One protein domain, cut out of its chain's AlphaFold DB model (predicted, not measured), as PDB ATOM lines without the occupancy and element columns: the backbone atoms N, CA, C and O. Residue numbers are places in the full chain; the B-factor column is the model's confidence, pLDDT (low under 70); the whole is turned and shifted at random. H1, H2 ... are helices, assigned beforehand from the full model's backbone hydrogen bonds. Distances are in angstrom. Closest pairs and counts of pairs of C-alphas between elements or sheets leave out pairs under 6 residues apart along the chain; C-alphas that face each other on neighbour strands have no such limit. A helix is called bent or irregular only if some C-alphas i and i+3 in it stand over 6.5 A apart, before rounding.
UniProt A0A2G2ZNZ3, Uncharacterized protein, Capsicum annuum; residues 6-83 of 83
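What this domain is: This is residues 6 to 83 of the 83 residues of an uncharacterized protein of Capsicum annuum (UniProt A0A2G2ZNZ3). The bent helix H2 and the helix H3 make a helical hairpin, H2b beside H3, while H2a runs on to a corner with the shorter H1, in a flat, open shape. There are 78 residues printed, with named helices H1, H2, H3 in that order and no named strand: all helix. The whole is extended, radius of gyration of the C-alphas 19.4 A, spanning 56 by 38 by 15 A.

How they stand to each other: H2, residues 28 to 52, was assigned as one helix by its hydrogen bonds but is bent, C-alphas 40 and 43 being 6.5 A apart; its arms H2a, residues 28 to 40, and H2b, residues 43 to 52, stand at a steep tilt of 41 degrees. H2b touches H3, residues 59 to 81, in a hairpin at a shallow tilt of 15 degrees, opposite ways; their closest C-alphas, of Pro 43 and Thr 69, are 5.5 A apart. H1, residues 16 to 26, is close but not clearly touching H2a, the closest C-alphas, Ile 24 and Phe 30, 6.4 A apart. H1 is apart from H3. In H1, H2a, H2b and H3 every O i to N i+4 pair is within hydrogen-bond range.

Where its parts are: H2a measures 18.6 A, H2b 14.3 A, H1 15.3 A from C-alpha 16 at (254.413, 270.769, 379.877), and H3 33.1 A to C-alpha 81 at (274.851, 288.050, 402.654).

The domain as a whole: The printed part has no cut and no long link. Residue 54 and residues 80 to 83 have pLDDT under 70.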
ATOM      1  N   GLU A   6     251.088 257.697 391.536       92.12
ATOM      2  CA  GLU A   6     249.884 258.480 391.245       92.12
ATOM      3  C   GLU A   6     250.196 259.689 390.360       92.12
ATOM      4  O   GLU A   6     249.394 260.028 389.496       92.12
ATOM      5  N   TRP A   7     251.361 260.323 390.546       90.31
ATOM      6  CA  TRP A   7     251.801 261.431 389.701       90.31
ATOM      7  C   TRP A   7     252.158 260.942 388.299       90.31
ATOM      8  O   TRP A   7     251.608 261.466 387.332       90.31
ATOM      9  N   ASN A   8     252.983 259.896 388.193       89.62
ATOM     10  CA  ASN A   8     253.421 259.332 386.907       89.62
ATOM     11  C   ASN A   8     252.248 258.801 386.067       89.62
ATOM     12  O   ASN A   8     252.275 258.829 384.841       89.62
ATOM     13  N   ASN A   9     251.191 258.327 386.731       92.31
ATOM     14  CA  ASN A   9     249.964 257.875 386.073       92.31
ATOM     15  C   ASN A   9     248.963 259.014 385.813       92.31
ATOM     16  O   ASN A   9     247.921 258.791 385.195       92.31
ATOM     17  N   SER A  10     249.238 260.227 386.293       91.38
ATOM     18  CA  SER A  10     248.365 261.379 386.092       91.38
ATOM     19  C   SER A  10     248.551 261.992 384.705       91.38
ATOM     20  O   SER A  10     249.603 261.901 384.075       91.38
ATOM     21  N   LYS A  11     247.532 262.726 384.250       91.62
ATOM     22  CA  LYS A  11     247.629 263.541 383.030       91.62
ATOM     23  C   LYS A  11     248.671 264.667 383.126       91.62
ATOM     24  O   LYS A  11     249.094 265.175 382.094       91.62
ATOM     25  N   PHE A  12     249.061 265.062 384.341       87.50
ATOM     26  CA  PHE A  12     249.945 266.201 384.581       87.50
ATOM     27  C   PHE A  12     251.415 265.875 384.315       87.50
ATOM     28  O   PHE A  12     252.149 266.759 383.890       87.50
ATOM     29  N   ASP A  13     251.830 264.617 384.470       88.19
ATOM     30  CA  ASP A  13     253.207 264.185 384.186       88.19
ATOM     31  C   ASP A  13     253.602 264.376 382.710       88.19
ATOM     32  O   ASP A  13     254.749 264.657 382.372       88.19
ATOM     33  N   LYS A  14     252.614 264.288 381.816       89.31
ATOM     34  CA  LYS A  14     252.786 264.490 380.370       89.31
ATOM     35  C   LYS A  14     252.515 265.926 379.927       89.31
ATOM     36  O   LYS A  14     252.745 266.255 378.768       89.31
ATOM     37  N   GLN A  15     251.978 266.765 380.811       94.94
ATOM     38  CA  GLN A  15     251.671 268.154 380.500       94.94
ATOM     39  C   GLN A  15     252.915 269.007 380.735       94.94
ATOM     40  O   GLN A  15     253.508 268.945 381.807       94.94
ATOM     41  N   GLU A  16     253.257 269.867 379.779       94.50
ATOM     42  CA  GLU A  16     254.413 270.769 379.877       94.50
ATOM     43  C   GLU A  16     254.407 271.585 381.181       94.50
ATOM     44  O   GLU A  16     255.392 271.604 381.915       94.50
ATOM     45  N   LEU A  17     253.254 272.161 381.541       93.69
ATOM     46  CA  LEU A  17     253.080 272.875 382.810       93.69
ATOM     47  C   LEU A  17     253.308 271.981 384.039       93.69
ATOM     48  O   LEU A  17     253.885 272.430 385.024       93.69
ATOM     49  N   GLY A  18     252.867 270.720 384.005       92.00
ATOM     50  CA  GLY A  18     253.064 269.790 385.118       92.00
ATOM     51  C   GLY A  18     254.530 269.385 385.277       92.00
ATOM     52  O   GLY A  18     255.028 269.323 386.402       92.00
ATOM     53  N   GLN A  19     255.242 269.197 384.165       92.31
ATOM     54  CA  GLN A  19     256.684 268.948 384.159       92.31
ATOM     55  C   GLN A  19     257.479 270.155 384.657       92.31
ATOM     56  O   GLN A  19     258.444 269.988 385.402       92.31
ATOM     57  N   GLU A  20     257.070 271.371 384.293       94.31
ATOM     58  CA  GLU A  20     257.713 272.591 384.781       94.31
ATOM     59  C   GLU A  20     257.528 272.763 386.291       94.31
ATOM     60  O   GLU A  20     258.496 272.994 387.014       94.31
ATOM     61  N   VAL A  21     256.313 272.542 386.800       92.69
ATOM     62  CA  VAL A  21     256.061 272.550 388.248       92.69
ATOM     63  C   VAL A  21     256.913 271.492 388.952       92.69
ATOM     64  O   VAL A  21     257.544 271.802 389.961       92.69
ATOM     65  N   ALA A  22     256.995 270.268 388.420       92.38
ATOM     66  CA  ALA A  22     257.848 269.226 388.990       92.38
ATOM     67  C   ALA A  22     259.324 269.663 389.026       92.38
ATOM     68  O   ALA A  22     259.992 269.506 390.046       92.38
ATOM     69  N   ARG A  23     259.822 270.279 387.948       93.00
ATOM     70  CA  ARG A  23     261.194 270.794 387.850       93.00
ATOM     71  C   ARG A  23     261.488 271.868 388.895       93.00
ATOM     72  O   ARG A  23     262.515 271.785 389.564       93.00
ATOM     73  N   ILE A  24     260.585 272.835 389.070       94.31
ATOM     74  CA  ILE A  24     260.690 273.868 390.113       94.31
ATOM     75  C   ILE A  24     260.710 273.213 391.497       94.31
ATOM     76  O   ILE A  24     261.560 273.534 392.322       94.31
ATOM     77  N   MET A  25     259.822 272.249 391.735       91.56
ATOM     78  CA  MET A  25     259.748 271.529 393.006       91.56
ATOM     79  C   MET A  25     260.996 270.687 393.302       91.56
ATOM     80  O   MET A  25     261.315 270.484 394.471       91.56
ATOM     81  N   PHE A  26     261.717 270.200 392.290       91.81
ATOM     82  CA  PHE A  26     263.000 269.509 392.477       91.81
ATOM     83  C   PHE A  26     264.197 270.453 392.566       91.81
ATOM     84  O   PHE A  26     265.290 270.030 392.947       91.81
ATOM     85  N   ALA A  27     264.021 271.728 392.237       94.44
ATOM     86  CA  ALA A  27     265.110 272.672 392.259       94.44
ATOM     87  C   ALA A  27     265.539 273.012 393.691       94.44
ATOM     88  O   ALA A  27     264.755 273.483 394.515       94.44
ATOM     89  N   PHE A  28     266.832 272.858 393.975       90.56
ATOM     90  CA  PHE A  28     267.399 273.194 395.283       90.56
ATOM     91  C   PHE A  28     267.169 274.669 395.658       90.56
ATOM     92  O   PHE A  28     266.838 274.983 396.801       90.56
ATOM     93  N   TYR A  29     267.262 275.579 394.680       92.06
ATOM     94  CA  TYR A  29     267.022 277.006 394.901       92.06
ATOM     95  C   TYR A  29     265.583 277.304 395.352       92.06
ATOM     96  O   TYR A  29     265.377 278.219 396.145       92.06
ATOM     97  N   PHE A  30     264.593 276.528 394.895       92.88
ATOM     98  CA  PHE A  30     263.200 276.718 395.291       92.88
ATOM     99  C   PHE A  30     263.036 276.467 396.791       92.88
ATOM    100  O   PHE A  30     262.528 277.325 397.511       92.88
ATOM    101  N   TRP A  31     263.551 275.341 397.287       94.50
ATOM    102  CA  TRP A  31     263.477 275.010 398.710       94.50
ATOM    103  C   TRP A  31     264.296 275.949 399.588       94.50
ATOM    104  O   TRP A  31     263.852 276.279 400.686       94.50
ATOM    105  N   ASN A  32     265.435 276.449 399.101       91.81
ATOM    106  CA  ASN A  32     266.179 277.495 399.804       91.81
ATOM    107  C   ASN A  32     265.356 278.776 399.945       91.81
ATOM    108  O   ASN A  32     265.309 279.352 401.031       91.81
ATOM    109  N   ASN A  33     264.660 279.191 398.885       91.06
ATOM    110  CA  ASN A  33     263.784 280.360 398.918       91.06
ATOM    111  C   ASN A  33     262.578 280.144 399.839       91.06
ATOM    112  O   ASN A  33     262.219 281.044 400.595       91.06
ATOM    113  N   VAL A  34     261.984 278.947 399.839       93.44
ATOM    114  CA  VAL A  34     260.912 278.578 400.779       93.44
ATOM    115  C   VAL A  34     261.418 278.627 402.221       93.44
ATOM    116  O   VAL A  34     260.787 279.247 403.074       93.44
ATOM    117  N   ALA A  35     262.577 278.033 402.505       91.25
ATOM    118  CA  ALA A  35     263.182 278.064 403.833       91.25
ATOM    119  C   ALA A  35     263.514 279.497 404.275       91.25
ATOM    120  O   ALA A  35     263.303 279.854 405.434       91.25
ATOM    121  N   TYR A  36     264.001 280.332 403.357       89.44
ATOM    122  CA  TYR A  36     264.242 281.748 403.601       89.44
ATOM    123  C   TYR A  36     262.943 282.495 403.931       89.44
ATOM    124  O   TYR A  36     262.868 283.163 404.963       89.44
ATOM    125  N   ALA A  37     261.896 282.321 403.122       91.31
ATOM    126  CA  ALA A  37     260.591 282.923 403.367       91.31
ATOM    127  C   ALA A  37     260.021 282.499 404.728       91.31
ATOM    128  O   ALA A  37     259.567 283.344 405.492       91.31
ATOM    129  N   LEU A  38     260.119 281.215 405.088       90.69
ATOM    130  CA  LEU A  38     259.688 280.718 406.398       90.69
ATOM    131  C   LEU A  38     260.473 281.349 407.554       90.69
ATOM    132  O   LEU A  38     259.879 281.698 408.571       90.69
ATOM    133  N   LYS A  39     261.789 281.542 407.405       86.81
ATOM    134  CA  LYS A  39     262.623 282.194 408.428       86.81
ATOM    135  C   LYS A  39     262.255 283.662 408.639       86.81
ATOM    136  O   LYS A  39     262.304 284.130 409.772       86.81
ATOM    137  N   VAL A  40     261.878 284.376 407.579       87.31
ATOM    138  CA  VAL A  40     261.435 285.778 407.665       87.31
ATOM    139  C   VAL A  40     260.007 285.870 408.210       87.31
ATOM    140  O   VAL A  40     259.723 286.689 409.083       87.31
ATOM    141  N   CYS A  41     259.108 285.014 407.728       89.25
ATOM    142  CA  CYS A  41     257.690 285.058 408.075       89.25
ATOM    143  C   CYS A  41     257.377 284.443 409.444       89.25
ATOM    144  O   CYS A  41     256.431 284.881 410.090       89.25
ATOM    145  N   GLY A  42     258.144 283.461 409.924       88.44
ATOM    146  CA  GLY A  42     257.894 282.785 411.206       88.44
ATOM    147  C   GLY A  42     257.823 283.738 412.412       88.44
ATOM    148  O   GLY A  42     256.827 283.722 413.143       88.44
ATOM    149  N   PRO A  43     258.820 284.621 412.607       87.88
ATOM    150  CA  PRO A  43     258.768 285.662 413.631       87.88
ATOM    151  C   PRO A  43     257.578 286.620 413.457       87.88
ATOM    152  O   PRO A  43     256.886 286.929 414.422       87.88
ATOM    153  N   LEU A  44     257.267 287.022 412.217       88.88
ATOM    154  CA  LEU A  44     256.132 287.908 411.925       88.88
ATOM    155  C   LEU A  44     254.791 287.270 412.308       88.88
ATOM    156  O   LEU A  44     253.960 287.917 412.939       88.88
ATOM    157  N   VAL A  45     254.596 285.989 411.989       90.00
ATOM    158  CA  VAL A  45     253.401 285.229 412.383       90.00
ATOM    159  C   VAL A  45     253.283 285.138 413.906       90.00
ATOM    160  O   VAL A  45     252.174 285.165 414.431       90.00
ATOM    161  N   THR A  46     254.402 285.076 414.630       86.94
ATOM    162  CA  THR A  46     254.400 285.068 416.102       86.94
ATOM    163  C   THR A  46     253.904 286.399 416.668       86.94
ATOM    164  O   THR A  46     253.042 286.400 417.543       86.94
ATOM    165  N   VAL A  47     254.363 287.530 416.120       87.50
ATOM    166  CA  VAL A  47     253.864 288.863 416.503       87.50
ATOM    167  C   VAL A  47     252.382 289.017 416.165       87.50
ATOM    168  O   VAL A  47     251.614 289.496 416.991       87.50
ATOM    169  N   LEU A  48     251.955 288.574 414.980       88.00
ATOM    170  CA  LEU A  48     250.545 288.636 414.587       88.00
ATOM    171  C   LEU A  48     249.657 287.808 415.519       88.00
ATOM    172  O   LEU A  48     248.613 288.290 415.935       88.00
ATOM    173  N   ARG A  49     250.096 286.607 415.916       87.25
ATOM    174  CA  ARG A  49     249.383 285.784 416.906       87.25
ATOM    175  C   ARG A  49     249.293 286.446 418.278       87.25
ATOM    176  O   ARG A  49     248.287 286.270 418.951       87.25
ATOM    177  N   LEU A  50     250.318 287.192 418.697       86.00
ATOM    178  CA  LEU A  50     250.260 287.971 419.936       86.00
ATOM    179  C   LEU A  50     249.208 289.083 419.845       86.00
ATOM    180  O   LEU A  50     248.473 289.288 420.799       86.00
ATOM    181  N   VAL A  51     249.120 289.777 418.708       84.00
ATOM    182  CA  VAL A  51     248.141 290.857 418.484       84.00
ATOM    183  C   VAL A  51     246.708 290.326 418.361       84.00
ATOM    184  O   VAL A  51     245.780 290.989 418.815       84.00
ATOM    185  N   ASP A  52     246.544 289.156 417.745       84.50
ATOM    186  CA  ASP A  52     245.246 288.522 417.475       84.50
ATOM    187  C   ASP A  52     244.701 287.716 418.669       84.50
ATOM    188  O   ASP A  52     243.525 287.368 418.707       84.50
ATOM    189  N   GLY A  53     245.540 287.414 419.666       81.12
ATOM    190  CA  GLY A  53     245.100 286.738 420.884       81.12
ATOM    191  C   GLY A  53     244.013 287.533 421.617       81.12
ATOM    192  O   GLY A  53     244.153 288.735 421.833       81.12
ATOM    193  N   GLU A  54     242.939 286.859 422.049       60.47
ATOM    194  CA  GLU A  54     241.787 287.513 422.701       60.47
ATOM    195  C   GLU A  54     242.157 288.292 423.979       60.47
ATOM    196  O   GLU A  54     241.479 289.249 424.366       60.47
ATOM    197  N   ALA A  55     243.266 287.923 424.627       71.19
ATOM    198  CA  ALA A  55     243.857 288.700 425.705       71.19
ATOM    199  C   ALA A  55     244.626 289.892 425.122       71.19
ATOM    200  O   ALA A  55     245.751 289.737 424.657       71.19
ATOM    201  N   LYS A  56     244.024 291.085 425.192       71.88
ATOM    202  CA  LYS A  56     244.610 292.351 424.728       71.88
ATOM    203  C   LYS A  56     246.018 292.545 425.326       71.88
ATOM    204  O   LYS A  56     246.121 292.858 426.518       71.88
ATOM    205  N   PRO A  57     247.102 292.380 424.547       73.56
ATOM    206  CA  PRO A  57     248.446 292.587 425.064       73.56
ATOM    207  C   PRO A  57     248.637 294.069 425.377       73.56
ATOM    208  O   PRO A  57     248.051 294.941 424.726       73.56
ATOM    209  N   SER A  58     249.489 294.390 426.349       80.62
ATOM    210  CA  SER A  58     249.918 295.777 426.511       80.62
ATOM    211  C   SER A  58     250.703 296.213 425.265       80.62
ATOM    212  O   SER A  58     251.455 295.427 424.685       80.62
ATOM    213  N   MET A  59     250.569 297.479 424.857       84.94
ATOM    214  CA  MET A  59     251.333 298.016 423.720       84.94
ATOM    215  C   MET A  59     252.846 297.793 423.882       84.94
ATOM    216  O   MET A  59     253.526 297.515 422.899       84.94
ATOM    217  N   GLY A  60     253.362 297.858 425.116       85.62
ATOM    218  CA  GLY A  60     254.772 297.589 425.420       85.62
ATOM    219  C   GLY A  60     255.220 296.181 425.019       85.62
ATOM    220  O   GLY A  60     256.262 296.042 424.386       85.62
ATOM    221  N   CYS A  61     254.397 295.164 425.285       83.81
ATOM    222  CA  CYS A  61     254.680 293.775 424.911       83.81
ATOM    223  C   CYS A  61     254.738 293.586 423.382       83.81
ATOM    224  O   CYS A  61     255.621 292.905 422.865       83.81
ATOM    225  N   ILE A  62     253.846 294.248 422.638       85.50
ATOM    226  CA  ILE A  62     253.834 294.187 421.166       85.50
ATOM    227  C   ILE A  62     255.088 294.856 420.585       85.50
ATOM    228  O   ILE A  62     255.711 294.315 419.668       85.50
ATOM    229  N   TYR A  63     255.482 296.017 421.119       87.94
ATOM    230  CA  TYR A  63     256.693 296.717 420.678       87.94
ATOM    231  C   TYR A  63     257.966 295.917 420.951       87.94
ATOM    232  O   TYR A  63     258.856 295.887 420.099       87.94
ATOM    233  N   GLU A  64     258.045 295.253 422.102       88.00
ATOM    234  CA  GLU A  64     259.158 294.375 422.456       88.00
ATOM    235  C   GLU A  64     259.265 293.196 421.479       88.00
ATOM    236  O   GLU A  64     260.282 293.062 420.795       88.00
ATOM    237  N   ALA A  65     258.178 292.443 421.279       87.50
ATOM    238  CA  ALA A  65     258.142 291.312 420.346       87.50
ATOM    239  C   ALA A  65     258.468 291.720 418.893       87.50
ATOM    240  O   ALA A  65     259.138 290.993 418.147       87.50
ATOM    241  N   MET A  66     258.031 292.910 418.469       90.06
ATOM    242  CA  MET A  66     258.354 293.455 417.150       90.06
ATOM    243  C   MET A  66     259.830 293.868 417.034       90.06
ATOM    244  O   MET A  66     260.449 293.649 415.988       90.06
ATOM    245  N   SER A  67     260.410 294.441 418.091       90.00
ATOM    246  CA  SER A  67     261.833 294.798 418.155       90.00
ATOM    247  C   SER A  67     262.725 293.555 418.076       90.00
ATOM    248  O   SER A  67     263.656 293.508 417.266       90.00
ATOM    249  N   GLU A  68     262.386 292.510 418.833       87.88
ATOM    250  CA  GLU A  68     263.061 291.209 418.791       87.88
ATOM    251  C   GLU A  68     262.970 290.568 417.404       87.88
ATOM    252  O   GLU A  68     263.984 290.156 416.836       87.88
ATOM    253  N   THR A  69     261.774 290.572 416.806       90.38
ATOM    254  CA  THR A  69     261.543 290.088 415.437       90.38
ATOM    255  C   THR A  69     262.418 290.830 414.427       90.38
ATOM    256  O   THR A  69     263.080 290.213 413.593       90.38
ATOM    257  N   LYS A  70     262.494 292.162 414.524       85.62
ATOM    258  CA  LYS A  70     263.351 292.985 413.660       85.62
ATOM    259  C   LYS A  70     264.830 292.635 413.832       85.62
ATOM    260  O   LYS A  70     265.560 292.593 412.840       85.62
ATOM    261  N   GLY A  71     265.278 292.392 415.063       85.50
ATOM    262  CA  GLY A  71     266.645 291.967 415.367       85.50
ATOM    263  C   GLY A  71     266.978 290.597 414.778       85.50
ATOM    264  O   GLY A  71     267.992 290.453 414.092       85.50
ATOM    265  N   ALA A  72     266.095 289.616 414.976       82.31
ATOM    266  CA  ALA A  72     266.244 288.267 414.442       82.31
ATOM    267  C   ALA A  72     266.335 288.286 412.910       82.31
ATOM    268  O   ALA A  72     267.314 287.794 412.349       82.31
ATOM    269  N   THR A  73     265.385 288.937 412.233       83.00
ATOM    270  CA  THR A  73     265.375 289.039 410.767       83.00
ATOM    271  C   THR A  73     266.640 289.718 410.239       83.00
ATOM    272  O   THR A  73     267.265 289.206 409.314       83.00
ATOM    273  N   LYS A  74     267.095 290.817 410.861       82.81
ATOM    274  CA  LYS A  74     268.355 291.484 410.478       82.81
ATOM    275  C   LYS A  74     269.574 290.578 410.630       82.81
ATOM    276  O   LYS A  74     270.410 290.544 409.733       82.81
ATOM    277  N   LYS A  75     269.683 289.841 411.738       79.50
ATOM    278  CA  LYS A  75     270.801 288.916 411.978       79.50
ATOM    279  C   LYS A  75     270.875 287.840 410.893       79.50
ATOM    280  O   LYS A  75     271.965 287.540 410.415       79.50
ATOM    281  N   TYR A  76     269.732 287.302 410.473       73.62
ATOM    282  CA  TYR A  76     269.682 286.310 409.398       73.62
ATOM    283  C   TYR A  76     270.057 286.890 408.034       73.62
ATOM    284  O   TYR A  76     270.844 286.266 407.329       73.62
ATOM    285  N   LEU A  77     269.558 288.082 407.692       78.69
ATOM    286  CA  LEU A  77     269.906 288.766 406.440       78.69
ATOM    287  C   LEU A  77     271.408 289.060 406.345       78.69
ATOM    288  O   LEU A  77     272.020 288.888 405.294       78.69
ATOM    289  N   LEU A  78     272.019 289.478 407.456       80.38
ATOM    290  CA  LEU A  78     273.460 289.722 407.517       80.38
ATOM    291  C   LEU A  78     274.262 288.420 407.406       80.38
ATOM    292  O   LEU A  78     275.300 288.402 406.756       80.38
ATOM    293  N   TRP A  79     273.790 287.323 408.001       71.62
ATOM    294  CA  TRP A  79     274.444 286.019 407.873       71.62
ATOM    295  C   TRP A  79     274.361 285.466 406.441       71.62
ATOM    296  O   TRP A  79     275.360 284.969 405.933       71.62
ATOM    297  N   SER A  80     273.219 285.608 405.760       66.69
ATOM    298  CA  SER A  80     273.032 285.108 404.390       66.69
ATOM    299  C   SER A  80     273.743 285.923 403.308       66.69
ATOM    300  O   SER A  80     273.879 285.436 402.196       66.69
ATOM    301  N   THR A  81     274.148 287.162 403.606       69.94
ATOM    302  CA  THR A  81     274.851 288.050 402.654       69.94
ATOM    303  C   THR A  81     276.381 287.939 402.772       69.94
ATOM    304  O   THR A  81     277.098 288.399 401.893       69.94
ATOM    305  N   ASN A  82     276.888 287.340 403.857       64.00
ATOM    306  CA  ASN A  82     278.323 287.149 404.119       64.00
ATOM    307  C   ASN A  82     278.813 285.708 403.833       64.00
ATOM    308  O   ASN A  82     279.913 285.347 404.252       64.00
ATOM    309  N   MET A  83     277.993 284.890 403.163       51.28
ATOM    310  CA  MET A  83     278.360 283.603 402.552       51.28
ATOM    311  C   MET A  83     278.351 283.747 401.036       51.28
ATOM    312  O   MET A  83     279.200 283.090 400.397       51.28
TER     313      MET A  83